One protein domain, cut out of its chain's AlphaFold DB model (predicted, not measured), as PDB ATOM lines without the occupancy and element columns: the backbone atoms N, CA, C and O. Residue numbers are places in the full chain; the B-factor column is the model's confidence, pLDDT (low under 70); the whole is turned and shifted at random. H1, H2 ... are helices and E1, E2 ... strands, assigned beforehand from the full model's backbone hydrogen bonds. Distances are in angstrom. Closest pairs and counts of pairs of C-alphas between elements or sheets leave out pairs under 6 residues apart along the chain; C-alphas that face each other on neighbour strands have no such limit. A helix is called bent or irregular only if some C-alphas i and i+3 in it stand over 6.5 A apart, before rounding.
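This is residues 5 to 142 of the 231 residues of an uncharacterized protein of Thermoactinomyces intermedius (UniProt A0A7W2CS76). A strongly twisted sheet of four antiparallel strands has the long helix H1 running along it, packed over E3 and E4. The three helices make a U: H1 runs one way, H2 turns the corner at one end of the domain, and the bent helix H3 folds back, its first arm H3a packing steeply on the last part of H1. The printed part has 138 residues, with H1, H2 and H3 first along the chain and then E1, E2, E3 and E4, whose order in the sheet is E1, E2, E3, E4. The class is mixed, helices and strands, and the whole is compact, with a radius of gyration of the C-alphas of 15.5 A and spans of 46 by 34 by 20 A.

The sheet is a meander, each strand the antiparallel neighbour of the one before: E1, residues 85 to 88, E2, residues 95 to 104, E3, residues 110 to 120, and E4, residues 132 to 136. E1 and E4 are its edge strands. Across the hairpin of E2 and E3, N 99 and O 116 are within hydrogen-bond range at 2.8 A. E1 and E2 form a hairpin, with N 88 and O 96 at 2.8 A. E3 and E4 form another, with N 113 and O 136 at 2.8 A. From edge to edge the strands' lines turn by 65 degrees. H1, residues 16 to 37, is on the sheet at a height over the sheet of 8.2 A; H1 and the sheet form two layers, a helix on one face of a sheet. It lies over E3 and E4 and runs along the strands, at 25 degrees to E3 on the local plane. The closest C-alphas of H1 and E4 are those of Ala 20 and Phe 134, 5.3 A apart. H1 is irregular, with C-alphas 29 and 32 at 7.5 A, and has a kink of 37 degrees near residue 30. H2, residues 39 to 49, is not on the sheet; H1 and H2 meet only through their link. H3, residues 53 to 71, was assigned as one helix by its hydrogen bonds but is bent, with C-alphas 61 and 64 at 7.2 A; its arms H3a, residues 53 to 61, and H3b, residues 64 to 71, stand at a steep tilt of 57 degrees. H2 and H3a form a helical hairpin and touch, their closest C-alphas being those of Phe 46 and Val 53, 5.7 A apart. H1, with residues 27 to 35 alone, touches H3a at a steep tilt of 67 degrees, opposite ways; the closest C-alphas, of Trp 31 and Val 61, are 6.1 A apart. H1 and H3b are close but not clearly touching, with the C-alphas of Phe 23 and Val 65 closest at 6.7 A. H3a only grazes the sheet, with its residues 54 to 58, and H3b is not on it. Every O i to N i+4 pair is within hydrogen-bond range in H2, H3a and H3b, and 16 of 18 are in H1.

H1 begins at C-alpha 16 at (279.361, 294.373, 201.380) and measures 30.8 A to C-alpha 37. H2 measures 15.1 A from C-alpha 39 to C-alpha 49, H3a 12.8 A and H3b 10.7 A. E1 is 10.0 A long, E2 29.6 A, E3 29.9 A and E4 13.6 A. E3 begins at C-alpha 110 at (282.659, 302.536, 197.880), and E4 ends at C-alpha 136 at (272.689, 297.540, 200.018).

The two C-alphas farthest apart, those of Glu 11 and Tyr 47, are 48.3 A apart. The printed part has no cut. The long links are H3 to E1, residues 72 to 84, and E3 to E4, with 11 residues between them. The mean pLDDT of the printed part is 91.5, and residues 89 to 90 are under 70.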
ATOM      1  N   ASN A   5     289.347 287.575 211.290       86.25
ATOM      2  CA  ASN A   5     290.258 286.618 210.648       86.25
ATOM      3  C   ASN A   5     289.781 285.158 210.729       86.25
ATOM      4  O   ASN A   5     290.214 284.320 209.942       86.25
ATOM      5  N   GLU A   6     288.898 284.833 211.674       87.25
ATOM      6  CA  GLU A   6     288.249 283.519 211.745       87.25
ATOM      7  C   GLU A   6     286.997 283.460 210.861       87.25
ATOM      8  O   GLU A   6     286.576 282.378 210.443       87.25
ATOM      9  N   PHE A   7     286.378 284.614 210.598       90.00
ATOM     10  CA  PHE A   7     285.175 284.719 209.781       90.00
ATOM     11  C   PHE A   7     285.486 284.765 208.280       90.00
ATOM     12  O   PHE A   7     284.796 284.114 207.491       90.00
ATOM     13  N   PHE A   8     286.525 285.501 207.884       90.88
ATOM     14  CA  PHE A   8     286.966 285.621 206.498       90.88
ATOM     15  C   PHE A   8     288.258 284.850 206.261       90.88
ATOM     16  O   PHE A   8     289.218 284.964 207.020       90.88
ATOM     17  N   LYS A   9     288.315 284.086 205.166       87.19
ATOM     18  CA  LYS A   9     289.571 283.449 204.752       87.19
ATOM     19  C   LYS A   9     290.524 284.510 204.175       87.19
ATOM     20  O   LYS A   9     290.038 285.396 203.475       87.19
ATOM     21  N   PRO A  10     291.854 284.394 204.362       77.62
ATOM     22  CA  PRO A  10     292.819 285.411 203.925       77.62
ATOM     23  C   PRO A  10     292.741 285.814 202.442       77.62
ATOM     24  O   PRO A  10     292.986 286.964 202.107       77.62
ATOM     25  N   GLU A  11     292.378 284.887 201.553       79.19
ATOM     26  CA  GLU A  11     292.293 285.126 200.101       79.19
ATOM     27  C   GLU A  11     290.860 285.391 199.610       79.19
ATOM     28  O   GLU A  11     290.601 285.491 198.411       79.19
ATOM     29  N   GLN A  12     289.889 285.465 200.523       87.25
ATOM     30  CA  GLN A  12     288.496 285.669 200.159       87.25
ATOM     31  C   GLN A  12     288.256 287.126 199.758       87.25
ATOM     32  O   GLN A  12     288.514 288.048 200.528       87.25
ATOM     33  N   THR A  13     287.661 287.335 198.584       87.75
ATOM     34  CA  THR A  13     287.132 288.648 198.209       87.75
ATOM     35  C   THR A  13     286.053 289.077 199.202       87.75
ATOM     36  O   THR A  13     285.032 288.401 199.368       87.75
ATOM     37  N   ILE A  14     286.281 290.209 199.864       93.50
ATOM     38  CA  ILE A  14     285.346 290.787 200.827       93.50
ATOM     39  C   ILE A  14     284.305 291.614 200.073       93.50
ATOM     40  O   ILE A  14     284.647 292.524 199.324       93.50
ATOM     41  N   THR A  15     283.028 291.299 200.281       95.19
ATOM     42  CA  THR A  15     281.897 292.035 199.701       95.19
ATOM     43  C   THR A  15     281.085 292.725 200.791       95.19
ATOM     44  O   THR A  15     281.156 292.336 201.961       95.19
ATOM     45  N   ILE A  16     280.247 293.698 200.422       96.62
ATOM     46  CA  ILE A  16     279.361 294.373 201.380       96.62
ATOM     47  C   ILE A  16     278.411 293.390 202.087       96.62
ATOM     48  O   ILE A  16     278.175 293.509 203.289       96.62
ATOM     49  N   GLN A  17     277.941 292.349 201.392       95.19
ATOM     50  CA  GLN A  17     277.134 291.276 201.983       95.19
ATOM     51  C   GLN A  17     277.935 290.450 202.983       95.19
ATOM     52  O   GLN A  17     277.393 290.029 204.005       95.19
ATOM     53  N   GLY A  18     279.212 290.189 202.686       95.00
ATOM     54  CA  GLY A  18     280.120 289.517 203.608       95.00
ATOM     55  C   GLY A  18     280.261 290.311 204.902       95.00
ATOM     56  O   GLY A  18     280.070 289.755 205.982       95.00
ATOM     57  N   ILE A  19     280.492 291.621 204.788       96.19
ATOM     58  CA  ILE A  19     280.604 292.531 205.933       96.19
ATOM     59  C   ILE A  19     279.291 292.579 206.727       96.19
ATOM     60  O   ILE A  19     279.314 292.452 207.949       96.19
ATOM     61  N   ALA A  20     278.135 292.682 206.064       95.56
ATOM     62  CA  ALA A  20     276.842 292.666 206.750       95.56
ATOM     63  C   ALA A  20     276.598 291.352 207.511       95.56
ATOM     64  O   ALA A  20     276.136 291.381 208.650       95.56
ATOM     65  N   LYS A  21     276.957 290.199 206.926       93.88
ATOM     66  CA  LYS A  21     276.880 288.897 207.612       93.88
ATOM     67  C   LYS A  21     277.805 288.831 208.823       93.88
ATOM     68  O   LYS A  21     277.414 288.253 209.834       93.88
ATOM     69  N   TYR A  22     278.994 289.423 208.730       94.75
ATOM     70  CA  TYR A  22     279.916 289.517 209.856       94.75
ATOM     71  C   TYR A  22     279.326 290.360 210.997       94.75
ATOM     72  O   TYR A  22     279.223 289.882 212.125       94.75
ATOM     73  N   PHE A  23     278.826 291.563 210.690       94.62
ATOM     74  CA  PHE A  23     278.135 292.419 211.663       94.62
ATOM     75  C   PHE A  23     276.955 291.698 212.311       94.62
ATOM     76  O   PHE A  23     276.834 291.689 213.533       94.62
ATOM     77  N   GLN A  24     276.106 291.058 211.504       92.50
ATOM     78  CA  GLN A  24     274.970 290.291 212.002       92.50
ATOM     79  C   GLN A  24     275.425 289.184 212.961       92.50
ATOM     80  O   GLN A  24     274.816 289.018 214.014       92.50
ATOM     81  N   HIS A  25     276.482 288.440 212.625       91.25
ATOM     82  CA  HIS A  25     277.008 287.381 213.483       91.25
ATOM     83  C   HIS A  25     277.436 287.922 214.851       91.25
ATOM     84  O   HIS A  25     276.970 287.414 215.871       91.25
ATOM     85  N   VAL A  26     278.243 288.988 214.879       90.88
ATOM     86  CA  VAL A  26     278.712 289.577 216.141       90.88
ATOM     87  C   VAL A  26     277.554 290.155 216.954       90.88
ATOM     88  O   VAL A  26     277.442 289.883 218.149       90.88
ATOM     89  N   ILE A  27     276.648 290.900 216.314       92.00
ATOM     90  CA  ILE A  27     275.490 291.487 216.995       92.00
ATOM     91  C   ILE A  27     274.634 290.394 217.631       92.00
ATOM     92  O   ILE A  27     274.292 290.525 218.801       92.00
ATOM     93  N   GLN A  28     274.322 289.304 216.918       90.69
ATOM     94  CA  GLN A  28     273.494 288.224 217.470       90.69
ATOM     95  C   GLN A  28     274.144 287.526 218.671       90.69
ATOM     96  O   GLN A  28     273.419 287.078 219.555       90.69
ATOM     97  N   GLU A  29     275.475 287.464 218.744       90.19
ATOM     98  CA  GLU A  29     276.173 286.899 219.905       90.19
ATOM     99  C   GLU A  29     276.239 287.854 221.106       90.19
ATOM    100  O   GLU A  29     276.281 287.390 222.243       90.19
ATOM    101  N   GLN A  30     276.272 289.169 220.875       91.50
ATOM    102  CA  GLN A  30     276.618 290.148 221.916       91.50
ATOM    103  C   GLN A  30     275.439 290.990 222.414       91.50
ATOM    104  O   GLN A  30     275.454 291.435 223.562       91.50
ATOM    105  N   TRP A  31     274.413 291.226 221.589       93.12
ATOM    106  CA  TRP A  31     273.370 292.218 221.889       93.12
ATOM    107  C   TRP A  31     272.656 291.950 223.223       93.12
ATOM    108  O   TRP A  31     272.461 292.880 224.006       93.12
ATOM    109  N   GLU A  32     272.290 290.692 223.490       91.69
ATOM    110  CA  GLU A  32     271.550 290.297 224.690       91.69
ATOM    111  C   GLU A  32     272.458 290.253 225.922       91.69
ATOM    112  O   GLU A  32     272.032 290.639 227.011       91.69
ATOM    113  N   VAL A  33     273.715 289.826 225.748       93.75
ATOM    114  CA  VAL A  33     274.728 289.799 226.814       93.75
ATOM    115  C   VAL A  33     274.965 291.218 227.326       93.75
ATOM    116  O   VAL A  33     274.721 291.494 228.499       93.75
ATOM    117  N   ILE A  34     275.286 292.149 226.423       94.50
ATOM    118  CA  ILE A  34     275.503 293.565 226.748       94.50
ATOM    119  C   ILE A  34     274.239 294.190 227.348       94.50
ATOM    120  O   ILE A  34     274.318 294.965 228.303       94.50
ATOM    121  N   LEU A  35     273.058 293.859 226.814       93.56
ATOM    122  CA  LEU A  35     271.792 294.373 227.336       93.56
ATOM    123  C   LEU A  35     271.541 293.917 228.779       93.56
ATOM    124  O   LEU A  35     271.063 294.715 229.583       93.56
ATOM    125  N   LYS A  36     271.847 292.655 229.107       94.44
ATOM    126  CA  LYS A  36     271.701 292.099 230.460       94.44
ATOM    127  C   LYS A  36     272.723 292.695 231.423       94.44
ATOM    128  O   LYS A  36     272.332 293.158 232.490       94.44
ATOM    129  N   GLU A  37     273.992 292.730 231.032       96.38
ATOM    130  CA  GLU A  37     275.095 293.230 231.864       96.38
ATOM    131  C   GLU A  37     274.944 294.713 232.212       96.38
ATOM    132  O   GLU A  37     275.205 295.119 233.342       96.38
ATOM    133  N   HIS A  38     274.467 295.530 231.269       95.56
ATOM    134  CA  HIS A  38     274.332 296.976 231.453       95.56
ATOM    135  C   HIS A  38     272.899 297.428 231.762       95.56
ATOM    136  O   HIS A  38     272.605 298.623 231.687       95.56
ATOM    137  N   ARG A  39     271.983 296.512 232.102       94.00
ATOM    138  CA  ARG A  39     270.548 296.826 232.170       94.00
ATOM    139  C   ARG A  39     270.212 297.948 233.145       94.00
ATOM    140  O   ARG A  39     269.469 298.862 232.797       94.00
ATOM    141  N   GLU A  40     270.750 297.883 234.358       95.12
ATOM    142  CA  GLU A  40     270.502 298.888 235.397       95.12
ATOM    143  C   GLU A  40     271.063 300.259 235.003       95.12
ATOM    144  O   GLU A  40     270.376 301.274 235.125       95.12
ATOM    145  N   GLU A  41     272.286 300.283 234.462       96.38
ATOM    146  CA  GLU A  41     272.944 301.495 233.968       96.38
ATOM    147  C   GLU A  41     272.118 302.161 232.858       96.38
ATOM    148  O   GLU A  41     271.872 303.367 232.908       96.38
ATOM    149  N   LEU A  42     271.678 301.377 231.869       96.50
ATOM    150  CA  LEU A  42     270.929 301.860 230.710       96.50
ATOM    151  C   LEU A  42     269.521 302.322 231.095       96.50
ATOM    152  O   LEU A  42     269.083 303.370 230.627       96.50
ATOM    153  N   ASN A  43     268.840 301.613 232.000       95.12
ATOM    154  CA  ASN A  43     267.556 302.061 232.540       95.12
ATOM    155  C   ASN A  43     267.691 303.405 233.260       95.12
ATOM    156  O   ASN A  43     266.926 304.325 232.987       95.12
ATOM    157  N   ARG A  44     268.687 303.550 234.144       95.88
ATOM    158  CA  ARG A  44     268.925 304.819 234.843       95.88
ATOM    159  C   ARG A  44     269.226 305.946 233.854       95.88
ATOM    160  O   ARG A  44     268.603 306.999 233.926       95.88
ATOM    161  N   LYS A  45     270.114 305.701 232.886       95.94
ATOM    162  CA  LYS A  45     270.440 306.675 231.836       95.94
ATOM    163  C   LYS A  45     269.225 307.049 230.995       95.94
ATOM    164  O   LYS A  45     269.106 308.205 230.623       95.94
ATOM    165  N   PHE A  46     268.301 306.133 230.717       94.25
ATOM    166  CA  PHE A  46     267.075 306.481 229.995       94.25
ATOM    167  C   PHE A  46     266.255 307.545 230.732       94.25
ATOM    168  O   PHE A  46     265.761 308.469 230.098       94.25
ATOM    169  N   TYR A  47     266.165 307.480 232.063       93.31
ATOM    170  CA  TYR A  47     265.507 308.533 232.844       93.31
ATOM    171  C   TYR A  47     266.273 309.864 232.839       93.31
ATOM    172  O   TYR A  47     265.661 310.916 232.997       93.31
ATOM    173  N   GLU A  48     267.595 309.833 232.653       94.12
ATOM    174  CA  GLU A  48     268.445 311.030 232.628       94.12
ATOM    175  C   GLU A  48     268.469 311.717 231.254       94.12
ATOM    176  O   GLU A  48     268.392 312.941 231.173       94.12
ATOM    177  N   ILE A  49     268.621 310.938 230.177       94.31
ATOM    178  CA  ILE A  49     268.900 311.450 228.825       94.31
ATOM    179  C   ILE A  49     267.882 311.014 227.771       94.31
ATOM    180  O   ILE A  49     268.002 311.448 226.631       94.31
ATOM    181  N   GLY A  50     266.899 310.177 228.111       92.19
ATOM    182  CA  GLY A  50     265.877 309.692 227.182       92.19
ATOM    183  C   GLY A  50     266.431 308.787 226.077       92.19
ATOM    184  O   GLY A  50     267.362 308.004 226.284       92.19
ATOM    185  N   GLU A  51     265.858 308.909 224.878       89.56
ATOM    186  CA  GLU A  51     266.201 308.125 223.680       89.56
ATOM    187  C   GLU A  51     267.696 308.076 223.307       89.56
ATOM    188  O   GLU A  51     268.157 307.009 222.895       89.56
ATOM    189  N   PRO A  52     268.504 309.142 223.469       92.62
ATOM    190  CA  PRO A  52     269.954 309.075 223.281       92.62
ATOM    191  C   PRO A  52     270.668 307.893 223.963       92.62
ATOM    192  O   PRO A  52     271.731 307.477 223.494       92.62
ATOM    193  N   VAL A  53     270.095 307.289 225.013       95.38
ATOM    194  CA  VAL A  53     270.652 306.077 225.636       95.38
ATOM    195  C   VAL A  53     270.757 304.889 224.673       95.38
ATOM    196  O   VAL A  53     271.655 304.059 224.825       95.38
ATOM    197  N   TYR A  54     269.905 304.805 223.647       93.88
ATOM    198  CA  TYR A  54     270.004 303.749 222.639       93.88
ATOM    199  C   TYR A  54     271.315 303.858 221.853       93.88
ATOM    200  O   TYR A  54     271.929 302.839 221.553       93.88
ATOM    201  N   GLY A  55     271.815 305.076 221.615       92.69
ATOM    202  CA  GLY A  55     273.149 305.290 221.051       92.69
ATOM    203  C   GLY A  55     274.267 304.785 221.968       92.69
ATOM    204  O   GLY A  55     275.231 304.194 221.490       92.69
ATOM    205  N   VAL A  56     274.116 304.937 223.291       94.19
ATOM    206  CA  VAL A  56     275.065 304.399 224.286       94.19
ATOM    207  C   VAL A  56     275.078 302.870 224.255       94.19
ATOM    208  O   VAL A  56     276.149 302.265 224.206       94.19
ATOM    209  N   TYR A  57     273.898 302.244 224.251       95.19
ATOM    210  CA  TYR A  57     273.763 300.791 224.139       95.19
ATOM    211  C   TYR A  57     274.385 300.265 222.839       95.19
ATOM    212  O   TYR A  57     275.243 299.384 222.874       95.19
ATOM    213  N   LEU A  58     274.013 300.844 221.696       94.12
ATOM    214  CA  LEU A  58     274.528 300.431 220.393       94.12
ATOM    215  C   LEU A  58     276.033 300.672 220.263       94.12
ATOM    216  O   LEU A  58     276.719 299.865 219.646       94.12
ATOM    217  N   GLY A  59     276.570 301.721 220.890       93.12
ATOM    218  CA  GLY A  59     278.011 301.945 220.973       93.12
ATOM    219  C   GLY A  59     278.738 300.764 221.620       93.12
ATOM    220  O   GLY A  59     279.714 300.274 221.059       93.12
ATOM    221  N   LYS A  60     278.224 300.241 222.742       93.56
ATOM    222  CA  LYS A  60     278.799 299.054 223.402       93.56
ATOM    223  C   LYS A  60     278.780 297.820 222.491       93.56
ATOM    224  O   LYS A  60     279.741 297.062 222.491       93.56
ATOM    225  N   VAL A  61     277.720 297.645 221.697       92.38
ATOM    226  CA  VAL A  61     277.573 296.503 220.773       92.38
ATOM    227  C   VAL A  61     278.471 296.636 219.534       92.38
ATOM    228  O   VAL A  61     279.021 295.646 219.063       92.38
ATOM    229  N   LEU A  62     278.612 297.844 218.981       92.81
ATOM    230  CA  LEU A  62     279.120 298.035 217.617       92.81
ATOM    231  C   LEU A  62     280.556 298.550 217.540       92.81
ATOM    232  O   LEU A  62     281.208 298.322 216.523       92.81
ATOM    233  N   ILE A  63     281.065 299.232 218.574       91.69
ATOM    234  CA  ILE A  63     282.443 299.755 218.578       91.69
ATOM    235  C   ILE A  63     283.481 298.657 218.282       91.69
ATOM    236  O   ILE A  63     284.321 298.899 217.413       91.69
ATOM    237  N   PRO A  64     283.429 297.460 218.906       89.81
ATOM    238  CA  PRO A  64     284.395 296.399 218.612       89.81
ATOM    239  C   PRO A  64     284.371 295.974 217.139       89.81
ATOM    240  O   PRO A  64     285.411 295.852 216.502       89.81
ATOM    241  N   VAL A  65     283.177 295.844 216.556       91.31
ATOM    242  CA  VAL A  65     283.006 295.414 215.160       91.31
ATOM    243  C   VAL A  65     283.523 296.467 214.182       91.31
ATOM    244  O   VAL A  65     284.160 296.141 213.181       91.31
ATOM    245  N   PHE A  66     283.281 297.748 214.473       93.56
ATOM    246  CA  PHE A  66     283.831 298.841 213.674       93.56
ATOM    247  C   PHE A  66     285.355 298.936 213.774       93.56
ATOM    248  O   PHE A  66     285.990 299.310 212.787       93.56
ATOM    249  N   HIS A  67     285.936 298.597 214.927       92.25
ATOM    250  CA  HIS A  67     287.385 298.546 215.093       92.25
ATOM    251  C   HIS A  67     288.004 297.482 214.184       92.25
ATOM    252  O   HIS A  67     288.862 297.810 213.368       92.25
ATOM    253  N   GLU A  68     287.499 296.248 214.238       92.81
ATOM    254  CA  GLU A  68     287.999 295.155 213.396       92.81
ATOM    255  C   GLU A  68     287.828 295.447 211.898       92.81
ATOM    256  O   GLU A  68     288.725 295.187 211.096       92.81
ATOM    257  N   LEU A  69     286.703 296.056 211.510       93.19
ATOM    258  CA  LEU A  69     286.475 296.479 210.129       93.19
ATOM    259  C   LEU A  69     287.507 297.530 209.673       93.19
ATOM    260  O   LEU A  69     287.980 297.486 208.535       93.19
ATOM    261  N   SER A  70     287.877 298.457 210.562       93.12
ATOM    262  CA  SER A  70     288.914 299.456 210.295       93.12
ATOM    263  C   SER A  70     290.307 298.832 210.196       93.12
ATOM    264  O   SER A  70     291.081 299.234 209.328       93.12
ATOM    265  N   GLU A  71     290.635 297.862 211.051       92.81
ATOM    266  CA  GLU A  71     291.903 297.119 210.996       92.81
ATOM    267  C   GLU A  71     292.026 296.297 209.709       92.81
ATOM    268  O   GLU A  71     293.111 296.189 209.140       92.81
ATOM    269  N   ALA A  72     290.902 295.800 209.189       92.06
ATOM    270  CA  ALA A  72     290.822 295.134 207.894       92.06
ATOM    271  C   ALA A  72     290.930 296.093 206.688       92.06
ATOM    272  O   ALA A  72     290.907 295.644 205.543       92.06
ATOM    273  N   GLY A  73     291.065 297.405 206.915       93.75
ATOM    274  CA  GLY A  73     291.274 298.395 205.857       93.75
ATOM    275  C   GLY A  73     290.011 299.050 205.308       93.75
ATOM    276  O   GLY A  73     290.087 299.752 204.301       93.75
ATOM    277  N   PHE A  74     288.854 298.850 205.931       95.50
ATOM    278  CA  PHE A  74     287.616 299.469 205.472       95.50
ATOM    279  C   PHE A  74     287.302 300.739 206.257       95.50
ATOM    280  O   PHE A  74     287.499 300.835 207.466       95.50
ATOM    281  N   VAL A  75     286.761 301.731 205.560       94.44
ATOM    282  CA  VAL A  75     286.395 303.025 206.127       94.44
ATOM    283  C   VAL A  75     284.880 303.162 206.120       94.44
ATOM    284  O   VAL A  75     284.246 303.093 205.072       94.44
ATOM    285  N   THR A  76     284.300 303.410 207.293       89.88
ATOM    286  CA  THR A  76     282.845 303.574 207.466       89.88
ATOM    287  C   THR A  76     282.442 304.935 208.005       89.88
ATOM    288  O   THR A  76     281.267 305.140 208.296       89.88
ATOM    289  N   LYS A  77     283.385 305.877 208.163       83.69
ATOM    290  CA  LYS A  77     283.116 307.194 208.762       83.69
ATOM    291  C   LYS A  77     281.940 307.886 208.050       83.69
ATOM    292  O   LYS A  77     281.981 308.013 206.826       83.69
ATOM    293  N   PRO A  78     280.920 308.363 208.790       79.19
ATOM    294  CA  PRO A  78     280.877 308.560 210.250       79.19
ATOM    295  C   PRO A  78     280.342 307.375 211.090       79.19
ATOM    296  O   PRO A  78     280.124 307.535 212.286       79.19
ATOM    297  N   GLY A  79     280.141 306.195 210.508       89.88
ATOM    298  CA  GLY A  79     279.470 305.059 211.143       89.88
ATOM    299  C   GLY A  79     277.950 305.227 211.116       89.88
ATOM    300  O   GLY A  79     277.418 306.006 210.322       89.88
ATOM    301  N   PHE A  80     277.240 304.498 211.978       91.81
ATOM    302  CA  PHE A  80     275.796 304.682 212.141       91.81
ATOM    303  C   PHE A  80     275.519 305.947 212.957       91.81
ATOM    304  O   PHE A  80     275.821 305.999 214.148       91.81
ATOM    305  N   ILE A  81     274.952 306.968 212.314       88.19
ATOM    306  CA  ILE A  81     274.661 308.264 212.939       88.19
ATOM    307  C   ILE A  81     273.216 308.690 212.694       88.19
ATOM    308  O   ILE A  81     272.616 308.345 211.679       88.19
ATOM    309  N   LEU A  82     272.678 309.514 213.595       85.81
ATOM    310  CA  LEU A  82     271.291 309.978 213.526       85.81
ATOM    311  C   LEU A  82     270.944 310.751 212.230       85.81
ATOM    312  O   LEU A  82     269.876 310.485 211.677       85.81
ATOM    313  N   PRO A  83     271.812 311.632 211.680       90.00
ATOM    314  CA  PRO A  83     271.556 312.279 210.385       90.00
ATOM    315  C   PRO A  83     271.431 311.310 209.199       90.00
ATOM    316  O   PRO A  83     270.778 311.632 208.209       90.00
ATOM    317  N   ASN A  84     272.031 310.121 209.315       92.19
ATOM    318  CA  ASN A  84     271.922 309.033 208.349       92.19
ATOM    319  C   ASN A  84     270.974 307.964 208.894       92.19
ATOM    320  O   ASN A  84     271.345 306.797 209.029       92.19
ATOM    321  N   SER A  85     269.770 308.387 209.281       92.44
ATOM    322  CA  SER A  85     268.742 307.482 209.775       92.44
ATOM    323  C   SER A  85     267.342 307.866 209.315       92.44
ATOM    324  O   SER A  85     267.064 309.028 209.018       92.44
ATOM    325  N   ILE A  86     266.462 306.871 209.273       90.88
ATOM    326  CA  ILE A  86     265.023 307.017 209.078       90.88
ATOM    327  C   ILE A  86     264.306 306.225 210.169       90.88
ATOM    328  O   ILE A  86     264.724 305.124 210.535       90.88
ATOM    329  N   GLU A  87     263.253 306.815 210.721       87.19
ATOM    330  CA  GLU A  87     262.366 306.159 211.675       87.19
ATOM    331  C   GLU A  87     261.074 305.779 210.964       87.19
ATOM    332  O   GLU A  87     260.439 306.625 210.328       87.19
ATOM    333  N   HIS A  88     260.706 304.508 211.069       80.94
ATOM    334  CA  HIS A  88     259.402 304.027 210.656       80.94
ATOM    335  C   HIS A  88     258.495 304.017 211.880       80.94
ATOM    336  O   HIS A  88     258.846 303.510 212.952       80.94
ATOM    337  N   TRP A  89     257.336 304.646 211.707       69.56
ATOM    338  CA  TRP A  89     256.323 304.707 212.744       69.56
ATOM    339  C   TRP A  89     255.712 303.317 212.944       69.56
ATOM    340  O   TRP A  89     255.895 302.410 212.139       69.56
ATOM    341  N   GLY A  90     255.124 303.141 214.115       67.69
ATOM    342  CA  GLY A  90     254.750 301.865 214.703       67.69
ATOM    343  C   GLY A  90     254.284 302.118 216.138       67.69
ATOM    344  O   GLY A  90     254.280 303.279 216.585       67.69
ATOM    345  N   PRO A  91     253.914 301.074 216.895       71.88
ATOM    346  CA  PRO A  91     253.608 301.211 218.315       71.88
ATOM    347  C   PRO A  91     254.730 301.954 219.055       71.88
ATOM    348  O   PRO A  91     255.904 301.685 218.793       71.88
ATOM    349  N   PRO A  92     254.423 302.865 219.997       72.62
ATOM    350  CA  PRO A  92     255.446 303.562 220.783       72.62
ATOM    351  C   PRO A  92     256.424 302.626 221.510       72.62
ATOM    352  O   PRO A  92     257.546 303.025 221.814       72.62
ATOM    353  N   GLU A  93     256.016 301.388 221.787       77.69
ATOM    354  CA  GLU A  93     256.830 300.355 222.433       77.69
ATOM    355  C   GLU A  93     257.818 299.656 221.485       77.69
ATOM    356  O   GLU A  93     258.752 298.995 221.946       77.69
ATOM    357  N   GLU A  94     257.608 299.783 220.174       81.75
ATOM    358  CA  GLU A  94     258.281 299.006 219.133       81.75
ATOM    359  C   GLU A  94     258.428 299.853 217.860       81.75
ATOM    360  O   GLU A  94     257.958 299.490 216.782       81.75
ATOM    361  N   ARG A  95     259.085 301.013 217.976       85.31
ATOM    362  CA  ARG A  95     259.445 301.820 216.806       85.31
ATOM    363  C   ARG A  95     260.716 301.318 216.169       85.31
ATOM    364  O   ARG A  95     261.694 300.992 216.847       85.31
ATOM    365  N   GLU A  96     260.723 301.317 214.848       89.25
ATOM    366  CA  GLU A  96     261.868 300.892 214.069       89.25
ATOM    367  C   GLU A  96     262.680 302.104 213.622       89.25
ATOM    368  O   GLU A  96     262.160 303.055 213.042       89.25
ATOM    369  N   ARG A  97     263.993 302.037 213.825       92.38
ATOM    370  CA  ARG A  97     264.942 302.975 213.239       92.38
ATOM    371  C   ARG A  97     265.950 302.222 212.393       92.38
ATOM    372  O   ARG A  97     266.577 301.270 212.858       92.38
ATOM    373  N   CYS A  98     266.133 302.692 211.168       94.56
ATOM    374  CA  CYS A  98     267.210 302.260 210.294       94.56
ATOM    375  C   CYS A  98     268.267 303.356 210.217       94.56
ATOM    376  O   CYS A  98     267.953 304.492 209.878       94.56
ATOM    377  N   MET A  99     269.515 303.020 210.529       95.81
ATOM    378  CA  MET A  99     270.690 303.876 210.352       95.81
ATOM    379  C   MET A  99     271.594 303.269 209.293       95.81
ATOM    380  O   MET A  99     271.703 302.048 209.222       95.81
ATOM    381  N   TRP A 100     272.289 304.084 208.509       96.75
ATOM    382  CA  TRP A 100     273.185 303.567 207.478       96.75
ATOM    383  C   TRP A 100     274.564 304.223 207.478       96.75
ATOM    384  O   TRP A 100     274.743 305.364 207.914       96.75
ATOM    385  N   CYS A 101     275.542 303.493 206.945       96.56
ATOM    386  CA  CYS A 101     276.860 304.014 206.610       96.56
ATOM    387  C   CYS A 101     277.383 303.385 205.316       96.56
ATOM    388  O   CYS A 101     277.175 302.201 205.051       96.56
ATOM    389  N   VAL A 102     278.059 304.192 204.500       97.19
ATOM    390  CA  VAL A 102     278.728 303.712 203.287       97.19
ATOM    391  C   VAL A 102     280.077 303.131 203.687       97.19
ATOM    392  O   VAL A 102     280.862 303.798 204.365       97.19
ATOM    393  N   VAL A 103     280.347 301.903 203.257       97.38
ATOM    394  CA  VAL A 103     281.640 301.245 203.445       97.38
ATOM    395  C   VAL A 103     282.505 301.536 202.233       97.38
ATOM    396  O   VAL A 103     282.079 301.348 201.094       97.38
ATOM    397  N   LYS A 104     283.729 301.986 202.480       96.69
ATOM    398  CA  LYS A 104     284.742 302.239 201.457       96.69
ATOM    399  C   LYS A 104     285.976 301.397 201.736       96.69
ATOM    400  O   LYS A 104     286.241 301.073 202.892       96.69
ATOM    401  N   ASP A 105     286.726 301.055 200.703       93.31
ATOM    402  CA  ASP A 105     288.068 300.504 200.884       93.31
ATOM    403  C   ASP A 105     289.090 301.604 201.229       93.31
ATOM    404  O   ASP A 105     288.765 302.793 201.324       93.31
ATOM    405  N   GLN A 106     290.351 301.198 201.385       89.88
ATOM    406  CA  GLN A 106     291.478 302.097 201.649       89.88
ATOM    407  C   GLN A 106     291.711 303.126 200.531       89.88
ATOM    408  O   GLN A 106     292.282 304.184 200.785       89.88
ATOM    409  N   THR A 107     291.271 302.839 199.302       91.31
ATOM    410  CA  THR A 107     291.377 303.762 198.161       91.31
ATOM    411  C   THR A 107     290.251 304.800 198.150       91.31
ATOM    412  O   THR A 107     290.293 305.758 197.379       91.31
ATOM    413  N   GLY A 108     289.252 304.640 199.023       91.81
ATOM    414  CA  GLY A 108     288.051 305.463 199.066       91.81
ATOM    415  C   GLY A 108     286.963 305.003 198.095       91.81
ATOM    416  O   GLY A 108     285.924 305.666 198.010       91.81
ATOM    417  N   THR A 109     287.159 303.878 197.405       94.38
ATOM    418  CA  THR A 109     286.159 303.293 196.508       94.38
ATOM    419  C   THR A 109     285.034 302.697 197.350       94.38
ATOM    420  O   THR A 109     285.306 301.925 198.275       94.38
ATOM    421  N   PRO A 110     283.765 303.059 197.099       95.69
ATOM    422  CA  PRO A 110     282.659 302.536 197.880       95.69
ATOM    423  C   PRO A 110     282.354 301.083 197.495       95.69
ATOM    424  O   PRO A 110     282.215 300.755 196.320       95.69
ATOM    425  N   LEU A 111     282.219 300.226 198.506       96.12
ATOM    426  CA  LEU A 111     281.819 298.823 198.360       96.12
ATOM    427  C   LEU A 111     280.302 298.636 198.424       96.12
ATOM    428  O   LEU A 111     279.797 297.605 197.998       96.12
ATOM    429  N   GLY A 112     279.597 299.587 199.034       97.12
ATOM    430  CA  GLY A 112     278.164 299.521 199.292       97.12
ATOM    431  C   GLY A 112     277.812 300.168 200.627       97.12
ATOM    432  O   GLY A 112     278.618 300.884 201.228       97.12
ATOM    433  N   THR A 113     276.605 299.900 201.107       97.81
ATOM    434  CA  THR A 113     276.057 300.480 202.334       97.81
ATOM    435  C   THR A 113     275.685 299.390 203.327       97.81
ATOM    436  O   THR A 113     275.026 298.413 202.970       97.81
ATOM    437  N   LEU A 114     276.069 299.573 204.590       97.56
ATOM    438  CA  LEU A 114     275.517 298.818 205.711       97.56
ATOM    439  C   LEU A 114     274.322 299.570 206.277       97.56
ATOM    440  O   LEU A 114     274.381 300.788 206.454       97.56
ATOM    441  N   VAL A 115     273.267 298.836 206.610       96.69
ATOM    442  CA  VAL A 115     272.085 299.364 207.285       96.69
ATOM    443  C   VAL A 115     271.885 298.602 208.584       96.69
ATOM    444  O   VAL A 115     271.693 297.389 208.571       96.69
ATOM    445  N   LEU A 116     271.930 299.323 209.699       95.75
ATOM    446  CA  LEU A 116     271.563 298.846 211.021       95.75
ATOM    447  C   LEU A 116     270.087 299.133 211.261       95.75
ATOM    448  O   LEU A 116     269.669 300.290 211.255       95.75
ATOM    449  N   ARG A 117     269.320 298.087 211.546       93.12
ATOM    450  CA  ARG A 117     267.939 298.178 212.008       93.12
ATOM    451  C   ARG A 117     267.870 297.906 213.501       93.12
ATOM    452  O   ARG A 117     268.389 296.898 213.983       93.12
ATOM    453  N   VAL A 118     267.161 298.773 214.213       92.38
ATOM    454  CA  VAL A 118     266.941 298.664 215.655       92.38
ATOM    455  C   VAL A 118     265.476 298.926 215.959       92.38
ATOM    456  O   VAL A 118     264.908 299.907 215.482       92.38
ATOM    457  N   PHE A 119     264.881 298.068 216.782       90.25
ATOM    458  CA  PHE A 119     263.584 298.336 217.388       90.25
ATOM    459  C   PHE A 119     263.792 298.881 218.794       90.25
ATOM    460  O   PHE A 119     264.656 298.393 219.528       90.25
ATOM    461  N   HIS A 120     263.022 299.895 219.163       90.62
ATOM    462  CA  HIS A 120     263.159 300.568 220.445       90.62
ATOM    463  C   HIS A 120     261.834 301.152 220.926       90.62
ATOM    464  O   HIS A 120     260.928 301.430 220.142       90.62
ATOM    465  N   SER A 121     261.743 301.340 222.238       87.88
ATOM    466  CA  SER A 121     260.583 301.933 222.895       87.88
ATOM    467  C   SER A 121     260.835 303.407 223.220       87.88
ATOM    468  O   SER A 121     261.882 303.770 223.762       87.88
ATOM    469  N   HIS A 122     259.840 304.241 222.942       87.25
ATOM    470  CA  HIS A 122     259.814 305.669 223.276       87.25
ATOM    471  C   HIS A 122     259.314 305.927 224.708       87.25
ATOM    472  O   HIS A 122     259.476 307.021 225.235       87.25
ATOM    473  N   VAL A 123     258.717 304.922 225.363       85.00
ATOM    474  CA  VAL A 123     258.068 305.072 226.684       85.00
ATOM    475  C   VAL A 123     258.938 304.610 227.857       85.00
ATOM    476  O   VAL A 123     258.840 305.120 228.967       85.00
ATOM    477  N   ARG A 124     259.801 303.628 227.610       88.44
ATOM    478  CA  ARG A 124     260.769 303.060 228.560       88.44
ATOM    479  C   ARG A 124     261.980 302.536 227.806       88.44
ATOM    480  O   ARG A 124     261.847 302.195 226.630       88.44
ATOM    481  N   PHE A 125     263.111 302.362 228.482       93.06
ATOM    482  CA  PHE A 125     264.234 301.649 227.882       93.06
ATOM    483  C   PHE A 125     263.864 300.187 227.632       93.06
ATOM    484  O   PHE A 125     263.700 299.391 228.559       93.06
ATOM    485  N   ASN A 126     263.701 299.833 226.361       90.69
ATOM    486  CA  ASN A 126     263.442 298.466 225.947       90.69
ATOM    487  C   ASN A 126     263.940 298.245 224.519       90.69
ATOM    488  O   ASN A 126     263.708 299.074 223.641       90.69
ATOM    489  N   VAL A 127     264.581 297.100 224.301       90.69
ATOM    490  CA  VAL A 127     265.053 296.638 222.993       90.69
ATOM    491  C   VAL A 127     264.265 295.358 222.683       90.69
ATOM    492  O   VAL A 127     264.684 294.279 223.097       90.69
ATOM    493  N   PRO A 128     263.065 295.467 222.074       85.88
ATOM    494  CA  PRO A 128     262.125 294.348 221.937       85.88
ATOM    495  C   PRO A 128     262.627 293.244 220.999       85.88
ATOM    496  O   PRO A 128     262.245 292.084 221.149       85.88
ATOM    497  N   HIS A 129     263.507 293.590 220.060       85.44
ATOM    498  CA  HIS A 129     264.099 292.661 219.108       85.44
ATOM    499  C   HIS A 129     265.600 292.876 219.005       85.44
ATOM    500  O   HIS A 129     266.090 293.996 219.152       85.44
ATOM    501  N   ALA A 130     266.317 291.793 218.699       87.62
ATOM    502  CA  ALA A 130     267.733 291.867 218.389       87.62
ATOM    503  C   ALA A 130     267.966 292.874 217.247       87.62
ATOM    504  O   ALA A 130     267.283 292.774 216.220       87.62
ATOM    505  N   PRO A 131     268.923 293.808 217.386       92.25
ATOM    506  CA  PRO A 131     269.360 294.617 216.262       92.25
ATOM    507  C   PRO A 131     269.832 293.716 215.116       92.25
ATOM    508  O   PRO A 131     270.422 292.657 215.342       92.25
ATOM    509  N   ASP A 132     269.578 294.143 213.885       90.69
ATOM    510  CA  ASP A 132     269.973 293.405 212.687       90.69
ATOM    511  C   ASP A 132     270.723 294.334 211.728       90.69
ATOM    512  O   ASP A 132     270.454 295.535 211.671       90.69
ATOM    513  N   VAL A 133     271.641 293.776 210.940       93.44
ATOM    514  CA  VAL A 133     272.380 294.490 209.898       93.44
ATOM    515  C   VAL A 133     272.176 293.808 208.554       93.44
ATOM    516  O   VAL A 133     272.311 292.592 208.418       93.44
ATOM    517  N   PHE A 134     271.880 294.609 207.536       93.56
ATOM    518  CA  PHE A 134     271.821 294.171 206.148       93.56
ATOM    519  C   PHE A 134     272.646 295.095 205.250       93.56
ATOM    520  O   PHE A 134     273.144 296.133 205.684       93.56
ATOM    521  N   SER A 135     272.837 294.674 204.002       95.56
ATOM    522  CA  SER A 135     273.639 295.404 203.016       95.56
ATOM    523  C   SER A 135     272.781 295.890 201.860       95.56
ATOM    524  O   SER A 135     271.803 295.239 201.493       95.56
ATOM    525  N   LEU A 136     273.193 297.007 201.274       96.00
ATOM    526  CA  LEU A 136     272.689 297.540 200.018       96.00
ATOM    527  C   LEU A 136     273.875 297.801 199.086       96.00
ATOM    528  O   LEU A 136     274.925 298.254 199.534       96.00
ATOM    529  N   GLU A 137     273.690 297.571 197.789       95.12
ATOM    530  CA  GLU A 137     274.700 297.901 196.767       95.12
ATOM    531  C   GLU A 137     274.777 299.411 196.494       95.12
ATOM    532  O   GLU A 137     275.793 299.930 196.044       95.12
ATOM    533  N   VAL A 138     273.692 300.139 196.766       96.00
ATOM    534  CA  VAL A 138     273.611 301.583 196.527       96.00
ATOM    535  C   VAL A 138     274.374 302.373 197.586       96.00
ATOM    536  O   VAL A 138     274.367 302.026 198.767       96.00
ATOM    537  N   THR A 139     275.005 303.467 197.165       96.25
ATOM    538  CA  THR A 139     275.883 304.305 198.007       96.25
ATOM    539  C   THR A 139     275.410 305.755 198.096       96.25
ATOM    540  O   THR A 139     275.835 306.495 198.980       96.25
ATOM    541  N   GLU A 140     274.511 306.161 197.197       95.19
ATOM    542  CA  GLU A 140     273.946 307.506 197.148       95.19
ATOM    543  C   GLU A 140     272.792 307.661 198.138       95.19
ATOM    544  O   GLU A 140     271.904 306.811 198.210       95.19
ATOM    545  N   ARG A 141     272.769 308.782 198.869       93.12
ATOM    546  CA  ARG A 141     271.813 309.039 199.961       93.12
ATOM    547  C   ARG A 141     270.356 308.785 199.565       93.12
ATOM    548  O   ARG A 141     269.654 308.071 200.273       93.12
ATOM    549  N   GLU A 142     269.906 309.350 198.448       93.44
ATOM    550  CA  GLU A 142     268.510 309.216 198.005       93.44
ATOM    551  C   GLU A 142     268.169 307.778 197.592       93.44
ATOM    552  O   GLU A 142     267.082 307.285 197.887       93.44
TER     553      GLU A 142